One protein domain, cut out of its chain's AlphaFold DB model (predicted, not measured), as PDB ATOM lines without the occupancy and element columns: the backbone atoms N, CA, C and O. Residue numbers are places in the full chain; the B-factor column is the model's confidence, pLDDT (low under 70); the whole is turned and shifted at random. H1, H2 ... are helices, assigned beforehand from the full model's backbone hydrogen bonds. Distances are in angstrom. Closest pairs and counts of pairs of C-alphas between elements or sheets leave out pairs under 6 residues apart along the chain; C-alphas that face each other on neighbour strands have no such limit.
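This is residues 141 to 210 of the 259 residues of an uncharacterized protein of Gammaproteobacteria bacterium (UniProt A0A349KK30). One long helix, H5, sticks out as a free arm from a compact head made by four shorter helices, H1 to H4. In the head, H3 and H4 fold back on each other as a helical hairpin with an open V, while the short H2 makes a corner with H3 and the short H1 makes a corner with H2. The printed part has 70 residues with five named helices, in the order H1, H2, H3, H4, H5, and no named strand; its class is all helix. The whole is only just loose, close to extended, with a radius of gyration of the C-alphas of 16.6 A. Its C-alphas span 54 by 23 by 20 A, and the arm makes the length.

H5, residues 192 to 210, touches no helix, and residues 189 to 210 stand free. H4, residues 174 to 188, comes just before it in the chain and is apart from it. With residues 174 to 180 alone, H4 touches H3, residues 159 to 171; their closest C-alphas, those of Ala 168 and Leu 176, are 5.6 A apart. H3 and H4 are a helical hairpin and run opposite ways at a steep tilt of 37 degrees, only just beyond shallow. H2, residues 149 to 156, and H3 touch only at the corner by their link, about perpendicular at 76 degrees; H3 does so with residues 161 to 165 alone, and the closest C-alphas, those of Ile 155 and Arg 161, are 5.1 A apart. H2 and H4 are close but not clearly touching, the closest C-alphas, those of Phe 151 and Tyr 184, being 7.1 A apart. H1, residues 142 to 147, touches no helix but is near H4, with the C-alphas of Ala 142 and Ile 181 the closest at 7.1 A. H1 and H3 are apart. In H1, H2, H3, H4 and H5 every O i to N i+4 pair is within hydrogen-bond range.

H5 is the longest helix, 25.7 A from C-alpha 192 at (-26.304, -2.440, -78.523) to C-alpha 210 at (-33.928, -4.967, -102.903). H4 measures 20.8 A from first to last C-alpha, H3 18.1 A, H2 10.4 A and H1 8.6 A. H1 begins with C-alpha 142 at (-14.390, -10.628, -60.712).

The C-alphas of Ser 171 and Ser 210, the two farthest apart, are 54.4 A from each other. Without the free stretch, the body of 48 residues spans 25 by 22 by 17 A. The printed part has no cut, and its four links are tight. The mean pLDDT of the printed part is 84.9; residues 189 to 198 and residue 210 are under 70.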
ATOM      1  N   ASP A 141     -13.823  -6.436 -60.426       92.94
ATOM      2  CA  ASP A 141     -15.222  -6.847 -60.526       92.94
ATOM      3  C   ASP A 141     -15.405  -8.374 -60.648       92.94
ATOM      4  O   ASP A 141     -16.535  -8.846 -60.790       92.94
ATOM      5  N   ALA A 142     -14.329  -9.170 -60.573       90.38
ATOM      6  CA  ALA A 142     -14.390 -10.628 -60.712       90.38
ATOM      7  C   ALA A 142     -15.350 -11.276 -59.713       90.38
ATOM      8  O   ALA A 142     -16.159 -12.112 -60.107       90.38
ATOM      9  N   ALA A 143     -15.306 -10.866 -58.441       90.62
ATOM     10  CA  ALA A 143     -16.189 -11.410 -57.412       90.62
ATOM     11  C   ALA A 143     -17.669 -11.213 -57.779       90.62
ATOM     12  O   ALA A 143     -18.477 -12.130 -57.655       90.62
ATOM     13  N   GLN A 144     -18.019 -10.039 -58.308       91.81
ATOM     14  CA  GLN A 144     -19.386  -9.745 -58.722       91.81
ATOM     15  C   GLN A 144     -19.787 -10.554 -59.964       91.81
ATOM     16  O   GLN A 144     -20.878 -11.117 -59.994       91.81
ATOM     17  N   ILE A 145     -18.893 -10.669 -60.952       91.94
ATOM     18  CA  ILE A 145     -19.133 -11.425 -62.190       91.94
ATOM     19  C   ILE A 145     -19.309 -12.919 -61.911       91.94
ATOM     20  O   ILE A 145     -20.203 -13.542 -62.470       91.94
ATOM     21  N   ILE A 146     -18.496 -13.509 -61.035       89.94
ATOM     22  CA  ILE A 146     -18.570 -14.945 -60.722       89.94
ATOM     23  C   ILE A 146     -19.911 -15.301 -60.058       89.94
ATOM     24  O   ILE A 146     -20.448 -16.389 -60.282       89.94
ATOM     25  N   HIS A 147     -20.473 -14.389 -59.259       89.75
ATOM     26  CA  HIS A 147     -21.767 -14.594 -58.607       89.75
ATOM     27  C   HIS A 147     -22.974 -14.265 -59.497       89.75
ATOM     28  O   HIS A 147     -24.066 -14.770 -59.220       89.75
ATOM     29  N   ASP A 148     -22.776 -13.490 -60.563       92.88
ATOM     30  CA  ASP A 148     -23.815 -13.084 -61.507       92.88
ATOM     31  C   ASP A 148     -24.388 -14.279 -62.295       92.88
ATOM     32  O   ASP A 148     -23.673 -15.126 -62.840       92.88
ATOM     33  N   ASP A 149     -25.715 -14.337 -62.387       93.12
ATOM     34  CA  ASP A 149     -26.419 -15.379 -63.131       93.12
ATOM     35  C   ASP A 149     -26.218 -15.235 -64.645       93.12
ATOM     36  O   ASP A 149     -26.200 -16.237 -65.364       93.12
ATOM     37  N   ALA A 150     -25.996 -14.016 -65.148       91.50
ATOM     38  CA  ALA A 150     -25.694 -13.811 -66.563       91.50
ATOM     39  C   ALA A 150     -24.347 -14.444 -66.960       91.50
ATOM     40  O   ALA A 150     -24.245 -15.051 -68.031       91.50
ATOM     41  N   PHE A 151     -23.349 -14.410 -66.074       94.25
ATOM     42  CA  PHE A 151     -22.072 -15.089 -66.290       94.25
ATOM     43  C   PHE A 151     -22.217 -16.616 -66.264       94.25
ATOM     44  O   PHE A 151     -21.703 -17.304 -67.150       94.25
ATOM     45  N   LYS A 152     -22.993 -17.163 -65.318       93.38
ATOM     46  CA  LYS A 152     -23.301 -18.607 -65.279       93.38
ATOM     47  C   LYS A 152     -23.981 -19.067 -66.569       93.38
ATOM     48  O   LYS A 152     -23.590 -20.082 -67.147       93.38
ATOM     49  N   ASN A 153     -24.940 -18.288 -67.068       92.50
ATOM     50  CA  ASN A 153     -25.616 -18.558 -68.338       92.50
ATOM     51  C   ASN A 153     -24.653 -18.472 -69.534       92.50
ATOM     52  O   ASN A 153     -24.690 -19.320 -70.431       92.50
ATOM     53  N   TYR A 154     -23.746 -17.492 -69.543       93.69
ATOM     54  CA  TYR A 154     -22.718 -17.349 -70.576       93.69
ATOM     55  C   TYR A 154     -21.780 -18.564 -70.655       93.69
ATOM     56  O   TYR A 154     -21.460 -19.025 -71.761       93.69
ATOM     57  N   ILE A 155     -21.378 -19.100 -69.497       94.75
ATOM     58  CA  ILE A 155     -20.588 -20.333 -69.395       94.75
ATOM     59  C   ILE A 155     -21.407 -21.515 -69.920       94.75
ATOM     60  O   ILE A 155     -20.957 -22.208 -70.830       94.75
ATOM     61  N   ALA A 156     -22.633 -21.698 -69.417       93.25
ATOM     62  CA  ALA A 156     -23.495 -22.828 -69.768       93.25
ATOM     63  C   ALA A 156     -23.849 -22.896 -71.265       93.25
ATOM     64  O   ALA A 156     -24.082 -23.978 -71.802       93.25
ATOM     65  N   THR A 157     -23.848 -21.755 -71.961       93.56
ATOM     66  CA  THR A 157     -24.155 -21.669 -73.398       93.56
ATOM     67  C   THR A 157     -23.135 -22.410 -74.276       93.56
ATOM     68  O   THR A 157     -23.455 -22.786 -75.403       93.56
ATOM     69  N   SER A 158     -21.898 -22.617 -73.807       93.38
ATOM     70  CA  SER A 158     -20.838 -23.236 -74.610       93.38
ATOM     71  C   SER A 158     -20.116 -24.359 -73.853       93.38
ATOM     72  O   SER A 158     -19.516 -24.098 -72.810       93.38
ATOM     73  N   PRO A 159     -20.065 -25.591 -74.399       94.12
ATOM     74  CA  PRO A 159     -19.372 -26.708 -73.755       94.12
ATOM     75  C   PRO A 159     -17.888 -26.444 -73.469       94.12
ATOM     76  O   PRO A 159     -17.371 -26.889 -72.446       94.12
ATOM     77  N   SER A 160     -17.202 -25.694 -74.341       93.62
ATOM     78  CA  SER A 160     -15.791 -25.344 -74.138       93.62
ATOM     79  C   SER A 160     -15.598 -24.392 -72.959       93.62
ATOM     80  O   SER A 160     -14.636 -24.544 -72.208       93.62
ATOM     81  N   ARG A 161     -16.530 -23.456 -72.738       94.25
ATOM     82  CA  ARG A 161     -16.503 -22.558 -71.574       94.25
ATOM     83  C   ARG A 161     -16.780 -23.315 -70.289       94.25
ATOM     84  O   ARG A 161     -16.067 -23.107 -69.318       94.25
ATOM     85  N   THR A 162     -17.740 -24.238 -70.293       94.56
ATOM     86  CA  THR A 162     -18.004 -25.111 -69.140       94.56
ATOM     87  C   THR A 162     -16.778 -25.945 -68.773       94.56
ATOM     88  O   THR A 162     -16.433 -26.047 -67.596       94.56
ATOM     89  N   LEU A 163     -16.085 -26.512 -69.767       94.25
ATOM     90  CA  LEU A 163     -14.852 -27.264 -69.534       94.25
ATOM     91  C   LEU A 163     -13.735 -26.368 -68.985       94.25
ATOM     92  O   LEU A 163     -13.086 -26.745 -68.012       94.25
ATOM     93  N   SER A 164     -13.551 -25.185 -69.571       93.88
ATOM     94  CA  SER A 164     -12.533 -24.220 -69.135       93.88
ATOM     95  C   SER A 164     -12.807 -23.731 -67.716       93.88
ATOM     96  O   SER A 164     -11.896 -23.695 -66.901       93.88
ATOM     97  N   TYR A 165     -14.070 -23.455 -67.383       94.38
ATOM     98  CA  TYR A 165     -14.498 -23.056 -66.044       94.38
ATOM     99  C   TYR A 165     -14.254 -24.163 -65.019       94.38
ATOM    100  O   TYR A 165     -13.694 -23.919 -63.954       94.38
ATOM    101  N   LYS A 166     -14.612 -25.409 -65.355       93.81
ATOM    102  CA  LYS A 166     -14.317 -26.566 -64.503       93.81
ATOM    103  C   LYS A 166     -12.813 -26.723 -64.293       93.81
ATOM    104  O   LYS A 166     -12.387 -26.926 -63.162       93.81
ATOM    105  N   SER A 167     -12.027 -26.616 -65.364       92.31
ATOM    106  CA  SER A 167     -10.568 -26.688 -65.296       92.31
ATOM    107  C   SER A 167     -10.028 -25.601 -64.370       92.31
ATOM    108  O   SER A 167      -9.380 -25.933 -63.383       92.31
ATOM    109  N   ALA A 168     -10.402 -24.342 -64.608       91.44
ATOM    110  CA  ALA A 168     -10.007 -23.185 -63.811       91.44
ATOM    111  C   ALA A 168     -10.363 -23.338 -62.324       91.44
ATOM    112  O   ALA A 168      -9.567 -22.971 -61.462       91.44
ATOM    113  N   LEU A 169     -11.518 -23.933 -62.006       89.12
ATOM    114  CA  LEU A 169     -11.921 -24.222 -60.629       89.12
ATOM    115  C   LEU A 169     -11.055 -25.319 -59.988       89.12
ATOM    116  O   LEU A 169     -10.660 -25.194 -58.834       89.12
ATOM    117  N   THR A 170     -10.756 -26.393 -60.725       88.00
ATOM    118  CA  THR A 170      -9.993 -27.538 -60.196       88.00
ATOM    119  C   THR A 170      -8.499 -27.272 -60.058       88.00
ATOM    120  O   THR A 170      -7.892 -27.713 -59.086       88.00
ATOM    121  N   SER A 171      -7.896 -26.575 -61.021       87.25
ATOM    122  CA  SER A 171      -6.459 -26.295 -61.039       87.25
ATOM    123  C   SER A 171      -6.106 -24.930 -60.456       87.25
ATOM    124  O   SER A 171      -4.922 -24.640 -60.316       87.25
ATOM    125  N   MET A 172      -7.105 -24.104 -60.117       87.81
ATOM    126  CA  MET A 172      -6.924 -22.709 -59.695       87.81
ATOM    127  C   MET A 172      -6.088 -21.903 -60.704       87.81
ATOM    128  O   MET A 172      -5.276 -21.059 -60.330       87.81
ATOM    129  N   ASP A 173      -6.264 -22.190 -61.997       89.44
ATOM    130  CA  ASP A 173      -5.487 -21.568 -63.068       89.44
ATOM    131  C   ASP A 173      -5.973 -20.139 -63.345       89.44
ATOM    132  O   ASP A 173      -7.066 -19.910 -63.873       89.44
ATOM    133  N   ILE A 174      -5.126 -19.179 -62.989       92.12
ATOM    134  CA  ILE A 174      -5.373 -17.741 -63.104       92.12
ATOM    135  C   ILE A 174      -5.513 -17.317 -64.570       92.12
ATOM    136  O   ILE A 174      -6.309 -16.428 -64.865       92.12
ATOM    137  N   ALA A 175      -4.782 -17.943 -65.499       92.94
ATOM    138  CA  ALA A 175      -4.835 -17.579 -66.914       92.94
ATOM    139  C   ALA A 175      -6.190 -17.944 -67.533       92.94
ATOM    140  O   ALA A 175      -6.751 -17.161 -68.297       92.94
ATOM    141  N   LEU A 176      -6.752 -19.096 -67.149       94.06
ATOM    142  CA  LEU A 176      -8.090 -19.501 -67.585       94.06
ATOM    143  C   LEU A 176      -9.179 -18.594 -67.001       94.06
ATOM    144  O   LEU A 176     -10.139 -18.265 -67.699       94.06
ATOM    145  N   TRP A 177      -9.036 -18.171 -65.740       93.06
ATOM    146  CA  TRP A 177      -9.951 -17.203 -65.129       93.06
ATOM    147  C   TRP A 177      -9.907 -15.840 -65.827       93.06
ATOM    148  O   TRP A 177     -10.963 -15.281 -66.124       93.06
ATOM    149  N   ASP A 178      -8.708 -15.343 -66.123       94.19
ATOM    150  CA  ASP A 178      -8.468 -14.091 -66.851       94.19
ATOM    151  C   ASP A 178      -9.093 -14.140 -68.258       94.19
ATOM    152  O   ASP A 178      -9.856 -13.256 -68.649       94.19
ATOM    153  N   GLU A 179      -8.887 -15.241 -68.992       93.56
ATOM    154  CA  GLU A 179      -9.500 -15.434 -70.309       93.56
ATOM    155  C   GLU A 179     -11.034 -15.488 -70.230       93.56
ATOM    156  O   GLU A 179     -11.715 -14.810 -71.001       93.56
ATOM    157  N   LEU A 180     -11.603 -16.259 -69.296       94.44
ATOM    158  CA  LEU A 180     -13.056 -16.411 -69.153       94.44
ATOM    159  C   LEU A 180     -13.745 -15.097 -68.780       94.44
ATOM    160  O   LEU A 180     -14.746 -14.721 -69.400       94.44
ATOM    161  N   ILE A 181     -13.222 -14.402 -67.769       94.00
ATOM    162  CA  ILE A 181     -13.790 -13.142 -67.286       94.00
ATOM    163  C   ILE A 181     -13.577 -12.048 -68.336       94.00
ATOM    164  O   ILE A 181     -14.516 -11.311 -68.653       94.00
ATOM    165  N   GLY A 182     -12.391 -11.971 -68.940       93.81
ATOM    166  CA  GLY A 182     -12.097 -11.057 -70.041       93.81
ATOM    167  C   GLY A 182     -13.007 -11.279 -71.252       93.81
ATOM    168  O   GLY A 182     -13.580 -10.324 -71.779       93.81
ATOM    169  N   ALA A 183     -13.220 -12.533 -71.661       93.00
ATOM    170  CA  ALA A 183     -14.109 -12.879 -72.766       93.00
ATOM    171  C   ALA A 183     -15.572 -12.527 -72.462       93.00
ATOM    172  O   ALA A 183     -16.262 -11.986 -73.332       93.00
ATOM    173  N   TYR A 184     -16.046 -12.778 -71.237       93.38
ATOM    174  CA  TYR A 184     -17.387 -12.373 -70.818       93.38
ATOM    175  C   TYR A 184     -17.557 -10.856 -70.871       93.38
ATOM    176  O   TYR A 184     -18.493 -10.362 -71.504       93.38
ATOM    177  N   LYS A 185     -16.611 -10.105 -70.299       92.12
ATOM    178  CA  LYS A 185     -16.605  -8.639 -70.359       92.12
ATOM    179  C   LYS A 185     -16.593  -8.137 -71.791       92.12
ATOM    180  O   LYS A 185     -17.363  -7.244 -72.115       92.12
ATOM    181  N   ALA A 186     -15.791  -8.736 -72.670       89.12
ATOM    182  CA  ALA A 186     -15.772  -8.387 -74.086       89.12
ATOM    183  C   ALA A 186     -17.128  -8.644 -74.766       89.12
ATOM    184  O   ALA A 186     -17.514  -7.895 -75.661       89.12
ATOM    185  N   THR A 187     -17.879  -9.668 -74.343       85.69
ATOM    186  CA  THR A 187     -19.248  -9.890 -74.831       85.69
ATOM    187  C   THR A 187     -20.280  -8.950 -74.220       85.69
ATOM    188  O   THR A 187     -21.173  -8.524 -74.941       85.69
ATOM    189  N   ALA A 188     -20.139  -8.564 -72.951       77.69
ATOM    190  CA  ALA A 188     -21.007  -7.580 -72.303       77.69
ATOM    191  C   ALA A 188     -20.769  -6.154 -72.840       77.69
ATOM    192  O   ALA A 188     -21.703  -5.382 -73.011       77.69
ATOM    193  N   GLN A 189     -19.515  -5.827 -73.166       69.69
ATOM    194  CA  GLN A 189     -19.079  -4.567 -73.782       69.69
ATOM    195  C   GLN A 189     -19.382  -4.496 -75.286       69.69
ATOM    196  O   GLN A 189     -19.254  -3.425 -75.880       69.69
ATOM    197  N   ARG A 190     -19.790  -5.603 -75.932       61.44
ATOM    198  CA  ARG A 190     -20.389  -5.554 -77.277       61.44
ATOM    199  C   ARG A 190     -21.763  -4.901 -77.147       61.44
ATOM    200  O   ARG A 190     -22.790  -5.560 -77.071       61.44
ATOM    201  N   ASN A 191     -21.709  -3.577 -77.082       56.56
ATOM    202  CA  ASN A 191     -22.808  -2.652 -76.912       56.56
ATOM    203  C   ASN A 191     -23.945  -2.920 -77.915       56.56
ATOM    204  O   ASN A 191     -23.680  -3.354 -79.044       56.56
ATOM    205  N   PRO A 192     -25.183  -2.507 -77.580       59.59
ATOM    206  CA  PRO A 192     -26.304  -2.440 -78.523       59.59
ATOM    207  C   PRO A 192     -25.975  -1.641 -79.792       59.59
ATOM    208  O   PRO A 192     -26.660  -1.787 -80.791       59.59
ATOM    209  N   GLU A 193     -24.916  -0.830 -79.792       58.22
ATOM    210  CA  GLU A 193     -24.375  -0.145 -80.966       58.22
ATOM    211  C   GLU A 193     -23.792  -1.107 -82.013       58.22
ATOM    212  O   GLU A 193     -24.033  -0.920 -83.199       58.22
ATOM    213  N   VAL A 194     -23.103  -2.184 -81.613       61.50
ATOM    214  CA  VAL A 194     -22.631  -3.223 -82.551       61.50
ATOM    215  C   VAL A 194     -23.821  -3.988 -83.126       61.50
ATOM    216  O   VAL A 194     -23.833  -4.346 -84.302       61.50
ATOM    217  N   GLU A 195     -24.850  -4.211 -82.315       64.19
ATOM    218  CA  GLU A 195     -26.085  -4.862 -82.744       64.19
ATOM    219  C   GLU A 195     -26.933  -3.942 -83.642       64.19
ATOM    220  O   GLU A 195     -27.465  -4.391 -84.659       64.19
ATOM    221  N   ALA A 196     -26.953  -2.637 -83.361       65.25
ATOM    222  CA  ALA A 196     -27.562  -1.599 -84.185       65.25
ATOM    223  C   ALA A 196     -26.810  -1.411 -85.508       65.25
ATOM    224  O   ALA A 196     -27.452  -1.334 -86.550       65.25
ATOM    225  N   LEU A 197     -25.475  -1.425 -85.504       65.00
ATOM    226  CA  LEU A 197     -24.635  -1.409 -86.707       65.00
ATOM    227  C   LEU A 197     -24.843  -2.673 -87.543       65.00
ATOM    228  O   LEU A 197     -24.938  -2.599 -88.766       65.00
ATOM    229  N   LYS A 198     -24.987  -3.841 -86.908       66.94
ATOM    230  CA  LYS A 198     -25.313  -5.096 -87.597       66.94
ATOM    231  C   LYS A 198     -26.726  -5.061 -88.183       66.94
ATOM    232  O   LYS A 198     -26.938  -5.550 -89.290       66.94
ATOM    233  N   GLY A 199     -27.678  -4.451 -87.479       73.06
ATOM    234  CA  GLY A 199     -29.030  -4.180 -87.964       73.06
ATOM    235  C   GLY A 199     -29.052  -3.203 -89.141       73.06
ATOM    236  O   GLY A 199     -29.711  -3.479 -90.140       73.06
ATOM    237  N   GLN A 200     -28.284  -2.112 -89.067       73.69
ATOM    238  CA  GLN A 200     -28.127  -1.130 -90.141       73.69
ATOM    239  C   GLN A 200     -27.457  -1.759 -91.360       73.69
ATOM    240  O   GLN A 200     -28.058  -1.744 -92.425       73.69
ATOM    241  N   SER A 201     -26.322  -2.440 -91.198       74.56
ATOM    242  CA  SER A 201     -25.642  -3.180 -92.269       74.56
ATOM    243  C   SER A 201     -26.539  -4.254 -92.897       74.56
ATOM    244  O   SER A 201     -26.583  -4.399 -94.119       74.56
ATOM    245  N   ARG A 202     -27.331  -4.979 -92.095       77.50
ATOM    246  CA  ARG A 202     -28.334  -5.925 -92.609       77.50
ATOM    247  C   ARG A 202     -29.444  -5.205 -93.375       77.50
ATOM    248  O   ARG A 202     -29.870  -5.680 -94.420       77.50
ATOM    249  N   SER A 203     -29.914  -4.062 -92.885       79.44
ATOM    250  CA  SER A 203     -30.937  -3.266 -93.565       79.44
ATOM    251  C   SER A 203     -30.417  -2.639 -94.859       79.44
ATOM    252  O   SER A 203     -31.147  -2.592 -95.839       79.44
ATOM    253  N   GLU A 204     -29.155  -2.220 -94.896       77.81
ATOM    254  CA  GLU A 204     -28.474  -1.660 -96.059       77.81
ATOM    255  C   GLU A 204     -28.172  -2.732 -97.095       77.81
ATOM    256  O   GLU A 204     -28.401  -2.502 -98.271       77.81
ATOM    257  N   SER A 205     -27.739  -3.924 -96.684       75.50
ATOM    258  CA  SER A 205     -27.538  -5.058 -97.594       75.50
ATOM    259  C   SER A 205     -28.857  -5.585 -98.155       75.50
ATOM    260  O   SER A 205     -28.944  -5.850 -99.351       75.50
ATOM    261  N   VAL A 206     -29.918  -5.660 -97.344       80.56
ATOM    262  CA  VAL A 206     -31.268  -5.975 -97.838       80.56
ATOM    263  C   VAL A 206     -31.785  -4.862 -98.746       80.56
ATOM    264  O   VAL A 206     -32.372  -5.165 -99.778       80.56
ATOM    265  N   ARG A 207     -31.538  -3.585 -98.428       77.00
ATOM    266  CA  ARG A 207     -31.884  -2.459 -99.307       77.00
ATOM    267  C   ARG A 207     -31.085  -2.484-100.599       77.00
ATOM    268  O   ARG A 207     -31.707  -2.297-101.622       77.00
ATOM    269  N   ALA A 208     -29.789  -2.777-100.588       71.19
ATOM    270  CA  ALA A 208     -28.949  -2.893-101.779       71.19
ATOM    271  C   ALA A 208     -29.316  -4.111-102.640       71.19
ATOM    272  O   ALA A 208     -29.226  -4.055-103.861       71.19
ATOM    273  N   ALA A 209     -29.770  -5.203-102.019       72.12
ATOM    274  CA  ALA A 209     -30.314  -6.360-102.725       72.12
ATOM    275  C   ALA A 209     -31.735  -6.102-103.264       72.12
ATOM    276  O   ALA A 209     -32.090  -6.591-104.334       72.12
ATOM    277  N   SER A 210     -32.550  -5.327-102.538       68.62
ATOM    278  CA  SER A 210     -33.928  -4.967-102.903       68.62
ATOM    279  C   SER A 210     -33.993  -3.830-103.922       68.62
ATOM    280  O   SER A 210     -34.864  -3.833-104.787       68.62
TER     281      SER A 210